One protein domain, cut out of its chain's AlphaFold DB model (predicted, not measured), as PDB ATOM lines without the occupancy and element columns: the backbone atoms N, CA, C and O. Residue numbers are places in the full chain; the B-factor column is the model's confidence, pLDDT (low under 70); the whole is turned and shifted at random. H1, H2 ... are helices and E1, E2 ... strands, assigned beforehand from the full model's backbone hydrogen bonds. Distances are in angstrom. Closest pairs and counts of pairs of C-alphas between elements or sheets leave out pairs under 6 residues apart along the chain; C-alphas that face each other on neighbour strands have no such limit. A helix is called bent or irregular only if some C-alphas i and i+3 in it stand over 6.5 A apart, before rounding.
ATOM      1  N   VAL A 740      10.491  37.775  22.655       86.62
ATOM      2  CA  VAL A 740       9.474  36.744  22.412       86.62
ATOM      3  C   VAL A 740       9.714  35.589  23.378       86.62
ATOM      4  O   VAL A 740      10.851  35.172  23.583       86.62
ATOM      5  N   ASN A 741       8.641  35.071  23.978       89.94
ATOM      6  CA  ASN A 741       8.714  33.877  24.813       89.94
ATOM      7  C   ASN A 741       8.662  32.637  23.931       89.94
ATOM      8  O   ASN A 741       7.650  32.366  23.284       89.94
ATOM      9  N   VAL A 742       9.745  31.877  23.941       86.38
ATOM     10  CA  VAL A 742       9.893  30.661  23.158       86.38
ATOM     11  C   VAL A 742       9.675  29.447  24.051       86.38
ATOM     12  O   VAL A 742      10.223  29.364  25.147       86.38
ATOM     13  N   LYS A 743       8.864  28.500  23.578       90.50
ATOM     14  CA  LYS A 743       8.601  27.232  24.258       90.50
ATOM     15  C   LYS A 743       9.712  26.236  23.935       90.50
ATOM     16  O   LYS A 743       9.780  25.741  22.815       90.50
ATOM     17  N   CYS A 744      10.544  25.925  24.920       89.38
ATOM     18  CA  CYS A 744      11.672  25.016  24.759       89.38
ATOM     19  C   CYS A 744      11.525  23.788  25.664       89.38
ATOM     20  O   CYS A 744      10.934  23.868  26.744       89.38
ATOM     21  N   LYS A 745      12.053  22.641  25.231       92.31
ATOM     22  CA  LYS A 745      11.996  21.390  25.996       92.31
ATOM     23  C   LYS A 745      13.040  21.417  27.114       92.31
ATOM     24  O   LYS A 745      14.174  21.827  26.882       92.31
ATOM     25  N   VAL A 746      12.670  20.966  28.310       93.38
ATOM     26  CA  VAL A 746      13.625  20.779  29.412       93.38
ATOM     27  C   VAL A 746      14.219  19.378  29.320       93.38
ATOM     28  O   VAL A 746      13.496  18.398  29.142       93.38
ATOM     29  N   ILE A 747      15.539  19.286  29.429       92.19
ATOM     30  CA  ILE A 747      16.293  18.035  29.442       92.19
ATOM     31  C   ILE A 747      17.200  17.982  30.673       92.19
ATOM     32  O   ILE A 747      17.639  19.006  31.194       92.19
ATOM     33  N   THR A 748      17.508  16.773  31.123       93.25
ATOM     34  CA  THR A 748      18.421  16.509  32.238       93.25
ATOM     35  C   THR A 748      19.698  15.873  31.723       93.25
ATOM     36  O   THR A 748      19.632  14.942  30.918       93.25
ATOM     37  N   LYS A 749      20.855  16.330  32.202       89.81
ATOM     38  CA  LYS A 749      22.141  15.657  31.981       89.81
ATOM     39  C   LYS A 749      22.844  15.473  33.320       89.81
ATOM     40  O   LYS A 749      22.964  16.435  34.073       89.81
ATOM     41  N   SER A 750      23.304  14.260  33.597       88.75
ATOM     42  CA  SER A 750      24.193  13.975  34.723       88.75
ATOM     43  C   SER A 750      25.634  14.329  34.350       88.75
ATOM     44  O   SER A 750      26.065  14.027  33.234       88.75
ATOM     45  N   ASN A 751      26.375  14.986  35.243       82.81
ATOM     46  CA  ASN A 751      27.833  15.097  35.110       82.81
ATOM     47  C   ASN A 751      28.522  13.793  35.563       82.81
ATOM     48  O   ASN A 751      27.864  12.849  36.001       82.81
ATOM     49  N   TYR A 752      29.853  13.741  35.436       77.19
ATOM     50  CA  TYR A 752      30.668  12.602  35.880       77.19
ATOM     51  C   TYR A 752      30.578  12.344  37.393       77.19
ATOM     52  O   TYR A 752      30.809  11.220  37.817       77.19
ATOM     53  N   ASP A 753      30.175  13.352  38.170       79.56
ATOM     54  CA  ASP A 753      30.000  13.275  39.625       79.56
ATOM     55  C   ASP A 753      28.580  12.824  40.034       79.56
ATOM     56  O   ASP A 753      28.240  12.818  41.213       79.56
ATOM     57  N   GLY A 754      27.714  12.482  39.071       77.31
ATOM     58  CA  GLY A 754      26.337  12.038  39.328       77.31
ATOM     59  C   GLY A 754      25.327  13.158  39.624       77.31
ATOM     60  O   GLY A 754      24.135  12.881  39.765       77.31
ATOM     61  N   GLU A 755      25.744  14.427  39.653       87.06
ATOM     62  CA  GLU A 755      24.847  15.577  39.791       87.06
ATOM     63  C   GLU A 755      24.009  15.781  38.521       87.06
ATOM     64  O   GLU A 755      24.521  15.921  37.404       87.06
ATOM     65  N   VAL A 756      22.687  15.850  38.692       86.56
ATOM     66  CA  VAL A 756      21.743  16.110  37.600       86.56
ATOM     67  C   VAL A 756      21.604  17.615  37.386       86.56
ATOM     68  O   VAL A 756      21.044  18.311  38.227       86.56
ATOM     69  N   LYS A 757      22.055  18.110  36.229       91.44
ATOM     70  CA  LYS A 757      21.865  19.505  35.797       91.44
ATOM     71  C   LYS A 757      20.757  19.614  34.756       91.44
ATOM     72  O   LYS A 757      20.625  18.764  33.865       91.44
ATOM     73  N   PHE A 758      19.973  20.682  34.849       93.44
ATOM     74  CA  PHE A 758      18.864  20.954  33.937       93.44
ATOM     75  C   PHE A 758      19.304  21.878  32.805       93.44
ATOM     76  O   PHE A 758      19.914  22.924  33.027       93.44
ATOM     77  N   TYR A 759      18.954  21.504  31.580       93.69
ATOM     78  CA  TYR A 759      19.200  22.302  30.389       93.69
ATOM     79  C   TYR A 759      17.906  22.508  29.615       93.69
ATOM     80  O   TYR A 759      16.995  21.683  29.642       93.69
ATOM     81  N   ILE A 760      17.851  23.609  28.886       93.38
ATOM     82  CA  ILE A 760      16.828  23.883  27.895       93.38
ATOM     83  C   ILE A 760      17.401  23.557  26.522       93.38
ATOM     84  O   ILE A 760      18.463  24.059  26.150       93.38
ATOM     85  N   ASP A 761      16.686  22.713  25.790       91.81
ATOM     86  CA  ASP A 761      16.990  22.349  24.414       91.81
ATOM     87  C   ASP A 761      16.475  23.443  23.470       91.81
ATOM     88  O   ASP A 761      15.265  23.690  23.374       91.81
ATOM     89  N   LEU A 762      17.405  24.152  22.830       86.81
ATOM     90  CA  LEU A 762      17.107  25.158  21.817       86.81
ATOM     91  C   LEU A 762      17.035  24.467  20.441       86.81
ATOM     92  O   LEU A 762      17.790  23.530  20.193       86.81
ATOM     93  N   PRO A 763      16.199  24.920  19.489       76.56
ATOM     94  CA  PRO A 763      16.007  24.204  18.216       76.56
ATOM     95  C   PRO A 763      17.240  24.129  17.324       76.56
ATOM     96  O   PRO A 763      17.297  23.303  16.422       76.56
ATOM     97  N   ASN A 764      18.230  24.985  17.561       78.44
ATOM     98  CA  ASN A 764      19.522  24.917  16.884       78.44
ATOM     99  C   ASN A 764      20.426  23.790  17.429       78.44
ATOM    100  O   ASN A 764      21.603  23.740  17.076       78.44
ATOM    101  N   GLY A 765      19.914  22.940  18.326       83.69
ATOM    102  CA  GLY A 765      20.639  21.849  18.974       83.69
ATOM    103  C   GLY A 765      21.591  22.299  20.084       83.69
ATOM    104  O   GLY A 765      22.360  21.483  20.595       83.69
ATOM    105  N   LYS A 766      21.588  23.588  20.462       85.38
ATOM    106  CA  LYS A 766      22.375  24.088  21.597       85.38
ATOM    107  C   LYS A 766      21.593  23.943  22.899       85.38
ATOM    108  O   LYS A 766      20.377  24.092  22.945       85.38
ATOM    109  N   TYR A 767      22.329  23.731  23.983       90.38
ATOM    110  CA  TYR A 767      21.771  23.586  25.323       90.38
ATOM    111  C   TYR A 767      22.054  24.831  26.154       90.38
ATOM    112  O   TYR A 767      23.207  25.250  26.258       90.38
ATOM    113  N   HIS A 768      21.022  25.400  26.772       85.94
ATOM    114  CA  HIS A 768      21.181  26.493  27.731       85.94
ATOM    115  C   HIS A 768      20.974  25.963  29.156       85.94
ATOM    116  O   HIS A 768      19.910  25.404  29.421       85.94
ATOM    117  N   PRO A 769      21.931  26.117  30.089       89.62
ATOM    118  CA  PRO A 769      21.721  25.714  31.481       89.62
ATOM    119  C   PRO A 769      20.578  26.514  32.119       89.62
ATOM    120  O   PRO A 769      20.458  27.719  31.874       89.62
ATOM    121  N   VAL A 770      19.752  25.845  32.924       90.25
ATOM    122  CA  VAL A 770      18.714  26.473  33.758       90.25
ATOM    123  C   VAL A 770      19.286  26.721  35.148       90.25
ATOM    124  O   VAL A 770      20.070  25.917  35.635       90.25
ATOM    125  N   SER A 771      18.899  27.824  35.792       91.00
ATOM    126  CA  SER A 771      19.263  28.054  37.194       91.00
ATOM    127  C   SER A 771      18.672  26.957  38.085       91.00
ATOM    128  O   SER A 771      17.454  26.747  38.078       91.00
ATOM    129  N   ASP A 772      19.529  26.306  38.873       87.56
ATOM    130  CA  ASP A 772      19.134  25.253  39.811       87.56
ATOM    131  C   ASP A 772      18.124  25.771  40.845       87.56
ATOM    132  O   ASP A 772      17.196  25.054  41.208       87.56
ATOM    133  N   GLU A 773      18.210  27.044  41.255       90.12
ATOM    134  CA  GLU A 773      17.229  27.662  42.163       90.12
ATOM    135  C   GLU A 773      15.816  27.685  41.564       90.12
ATOM    136  O   GLU A 773      14.851  27.319  42.238       90.12
ATOM    137  N   LEU A 774      15.685  28.065  40.288       87.38
ATOM    138  CA  LEU A 774      14.385  28.149  39.613       87.38
ATOM    139  C   LEU A 774      13.784  26.762  39.371       87.38
ATOM    140  O   LEU A 774      12.577  26.575  39.536       87.38
ATOM    141  N   MET A 775      14.619  25.786  39.008       91.44
ATOM    142  CA  MET A 775      14.169  24.406  38.822       91.44
ATOM    143  C   MET A 775      13.780  23.754  40.142       91.44
ATOM    144  O   MET A 775      12.726  23.125  40.215       91.44
ATOM    145  N   ASN A 776      14.566  23.946  41.201       89.69
ATOM    146  CA  ASN A 776      14.252  23.410  42.522       89.69
ATOM    147  C   ASN A 776      12.967  24.023  43.088       89.69
ATOM    148  O   ASN A 776      12.150  23.304  43.666       89.69
ATOM    149  N   GLN A 777      12.743  25.322  42.870       91.69
ATOM    150  CA  GLN A 777      11.484  25.963  43.239       91.69
ATOM    151  C   GLN A 777      10.296  25.345  42.482       91.69
ATOM    152  O   GLN A 777       9.318  24.943  43.111       91.69
ATOM    153  N   TYR A 778      10.399  25.188  41.159       91.50
ATOM    154  CA  TYR A 778       9.346  24.569  40.346       91.50
ATOM    155  C   TYR A 778       9.051  23.123  40.781       91.50
ATOM    156  O   TYR A 778       7.895  22.736  40.952       91.50
ATOM    157  N   LEU A 779      10.093  22.315  41.002       89.50
ATOM    158  CA  LEU A 779       9.951  20.920  41.425       89.50
ATOM    159  C   LEU A 779       9.272  20.811  42.796       89.50
ATOM    160  O   LEU A 779       8.400  19.957  42.973       89.50
ATOM    161  N   LYS A 780       9.598  21.713  43.730       91.19
ATOM    162  CA  LYS A 780       8.958  21.785  45.050       91.19
ATOM    163  C   LYS A 780       7.462  22.094  44.948       91.19
ATOM    164  O   LYS A 780       6.670  21.514  45.686       91.19
ATOM    165  N   GLU A 781       7.069  22.967  44.027       91.81
ATOM    166  CA  GLU A 781       5.669  23.360  43.820       91.81
ATOM    167  C   GLU A 781       4.858  22.322  43.017       91.81
ATOM    168  O   GLU A 781       3.625  22.303  43.075       91.81
ATOM    169  N   HIS A 782       5.530  21.412  42.305       90.12
ATOM    170  CA  HIS A 782       4.895  20.447  41.402       90.12
ATOM    171  C   HIS A 782       5.206  18.980  41.717       90.12
ATOM    172  O   HIS A 782       5.202  18.131  40.822       90.12
ATOM    173  N   ASN A 783       5.403  18.651  43.000       89.81
ATOM    174  CA  ASN A 783       5.609  17.277  43.483       89.81
ATOM    175  C   ASN A 783       6.720  16.537  42.715       89.81
ATOM    176  O   ASN A 783       6.538  15.394  42.289       89.81
ATOM    177  N   ASN A 784       7.853  17.212  42.505       88.06
ATOM    178  CA  ASN A 784       9.026  16.713  41.784       88.06
ATOM    179  C   ASN A 784       8.750  16.284  40.329       88.06
ATOM    180  O   ASN A 784       9.491  15.476  39.769       88.06
ATOM    181  N   ARG A 785       7.692  16.807  39.692       87.44
ATOM    182  CA  ARG A 785       7.445  16.606  38.257       87.44
ATOM    183  C   ARG A 785       8.134  17.690  37.443       87.44
ATOM    184  O   ARG A 785       7.956  18.874  37.713       87.44
ATOM    185  N   LEU A 786       8.876  17.281  36.416       88.56
ATOM    186  CA  LEU A 786       9.486  18.211  35.471       88.56
ATOM    187  C   LEU A 786       8.423  18.887  34.588       88.56
ATOM    188  O   LEU A 786       7.410  18.260  34.268       88.56
ATOM    189  N   PRO A 787       8.632  20.151  34.187       89.00
ATOM    190  CA  PRO A 787       7.781  20.803  33.202       89.00
ATOM    191  C   PRO A 787       7.990  20.176  31.825       89.00
ATOM    192  O   PRO A 787       9.125  19.965  31.400       89.00
ATOM    193  N   ASP A 788       6.901  19.987  31.077       82.25
ATOM    194  CA  ASP A 788       6.968  19.552  29.675       82.25
ATOM    195  C   ASP A 788       7.729  20.566  28.797       82.25
ATOM    196  O   ASP A 788       8.287  20.220  27.755       82.25
ATOM    197  N   TYR A 789       7.725  21.843  29.195       89.25
ATOM    198  CA  TYR A 789       8.398  22.930  28.498       89.25
ATOM    199  C   TYR A 789       8.674  24.129  29.408       89.25
ATOM    200  O   TYR A 789       7.911  24.413  30.331       89.25
ATOM    201  N   TRP A 790       9.723  24.884  29.087       91.88
ATOM    202  CA  TRP A 790      10.075  26.146  29.732       91.88
ATOM    203  C   TRP A 790       9.949  27.301  28.737       91.88
ATOM    204  O   TRP A 790      10.311  27.159  27.568       91.88
ATOM    205  N   LEU A 791       9.415  28.440  29.185       90.19
ATOM    206  CA  LEU A 791       9.336  29.648  28.364       90.19
ATOM    207  C   LEU A 791      10.608  30.473  28.546       90.19
ATOM    208  O   LEU A 791      10.861  30.982  29.641       90.19
ATOM    209  N   VAL A 792      11.384  30.611  27.474       87.94
ATOM    210  CA  VAL A 792      12.612  31.411  27.448       87.94
ATOM    211  C   VAL A 792      12.331  32.739  26.748       87.94
ATOM    212  O   VAL A 792      11.963  32.726  25.573       87.94
ATOM    213  N   PRO A 793      12.489  33.887  27.429       86.81
ATOM    214  CA  PRO A 793      12.423  35.182  26.772       86.81
ATOM    215  C   PRO A 793      13.699  35.387  25.944       86.81
ATOM    216  O   PRO A 793      14.785  35.553  26.495       86.81
ATOM    217  N   LEU A 794      13.572  35.379  24.620       83.00
ATOM    218  CA  LEU A 794      14.659  35.670  23.681       83.00
ATOM    219  C   LEU A 794      14.381  36.991  22.968       83.00
ATOM    220  O   LEU A 794      13.220  37.325  22.738       83.00
ATOM    221  N   SER A 795      15.414  37.750  22.589       89.19
ATOM    222  CA  SER A 795      15.191  38.888  21.689       89.19
ATOM    223  C   SER A 795      14.691  38.388  20.331       89.19
ATOM    224  O   SER A 795      14.997  37.266  19.927       89.19
ATOM    225  N   VAL A 796      13.918  39.203  19.611       81.06
ATOM    226  CA  VAL A 796      13.410  38.846  18.276       81.06
ATOM    227  C   VAL A 796      14.554  38.513  17.317       81.06
ATOM    228  O   VAL A 796      14.400  37.621  16.488       81.06
ATOM    229  N   GLU A 797      15.701  39.186  17.423       82.69
ATOM    230  CA  GLU A 797      16.868  38.884  16.587       82.69
ATOM    231  C   GLU A 797      17.431  37.485  16.886       82.69
ATOM    232  O   GLU A 797      17.668  36.713  15.961       82.69
ATOM    233  N   VAL A 798      17.560  37.131  18.168       79.56
ATOM    234  CA  VAL A 798      18.078  35.824  18.612       79.56
ATOM    235  C   VAL A 798      17.080  34.698  18.328       79.56
ATOM    236  O   VAL A 798      17.465  33.613  17.903       79.56
ATOM    237  N   ALA A 799      15.780  34.951  18.503       81.25
ATOM    238  CA  ALA A 799      14.733  33.995  18.156       81.25
ATOM    239  C   ALA A 799      14.756  33.668  16.651       81.25
ATOM    240  O   ALA A 799      14.691  32.495  16.281       81.25
ATOM    241  N   LYS A 800      14.949  34.683  15.795       80.69
ATOM    242  CA  LYS A 800      15.107  34.498  14.345       80.69
ATOM    243  C   LYS A 800      16.370  33.726  13.983       80.69
ATOM    244  O   LYS A 800      16.308  32.857  13.119       80.69
ATOM    245  N   GLU A 801      17.493  34.001  14.647       80.94
ATOM    246  CA  GLU A 801      18.741  33.245  14.453       80.94
ATOM    247  C   GLU A 801      18.569  31.755  14.801       80.94
ATOM    248  O   GLU A 801      19.177  30.888  14.177       80.94
ATOM    249  N   TYR A 802      17.682  31.438  15.748       77.88
ATOM    250  CA  TYR A 802      17.336  30.065  16.129       77.88
ATOM    251  C   TYR A 802      16.171  29.455  15.338       77.88
ATOM    252  O   TYR A 802      15.700  28.376  15.696       77.88
ATOM    253  N   GLY A 803      15.732  30.101  14.255       74.50
ATOM    254  CA  GLY A 803      14.715  29.566  13.346       74.50
ATOM    255  C   GLY A 803      13.270  29.731  13.823       74.50
ATOM    256  O   GLY A 803      12.373  29.113  13.255       74.50
TER     257      GLY A 803
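What this domain is: This is residues 740 to 803 of the 805 residues of an uncharacterized protein of Sipha flava (yellow sugarcane aphid) (UniProt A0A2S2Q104). A strongly twisted sheet of four strands, curled like part of a barrel, is built along the long, bent strand E1, with a small helix at either end: H2 stands up by E4, and H1 only grazes the sheet. The printed part has 64 residues, in the order E1, E2, E3, H1, E4, H2; the sheet runs E3, E2, E1, E4, all antiparallel. The class is mixed, helices and strands. The whole is only just compact, close to loose, with a radius of gyration of the C-alphas of 12.8 A and spans of 34 by 28 by 17 A.

Where its parts are: E1, residues 740 to 750, begins at C-alpha 740 (9.474, 36.744, 22.412), bends by 54 degrees at residue 743 and is 29.8 A long. E2 is residues 756 to 761, 15.3 A, and E3 is residues 767 to 769, 6.5 A. H1, residues 772 to 781, is 14.2 A long. E4 is residues 790 to 795, 15.9 A. H2, residues 796 to 801, is 8.6 A long and ends at C-alpha 801 (18.741, 33.245, 14.453).

How they stand to each other: E1 pairs in staggered fashion, with E4 over residues 740 to 744 (N 742 to O 792, 2.9 A) and with E2 over 745 to 750 (N 747 to O 759, 2.8 A). E1, E2 and E3 form a meander, each strand the antiparallel neighbour of the one before; E1 and E2 are a hairpin, as are E2 and E3 (N 760 to O 768, 2.8 A). H1 grazes the sheet with residues 772 to 775; the closest C-alphas of E2 and H1, Phe 758 and Asp 772, are 7.3 A apart. H2 lies over E4 at a height over the sheet of 6.3 A. H1 and H2 are apart. In both helices every O i to N i+4 pair is within hydrogen-bond range.

The domain as a whole: The two farthest C-alphas, Asp 753 and Val 796, are 37.2 A apart. The printed part has no cut and no long link. No printed residue is under 70 in pLDDT.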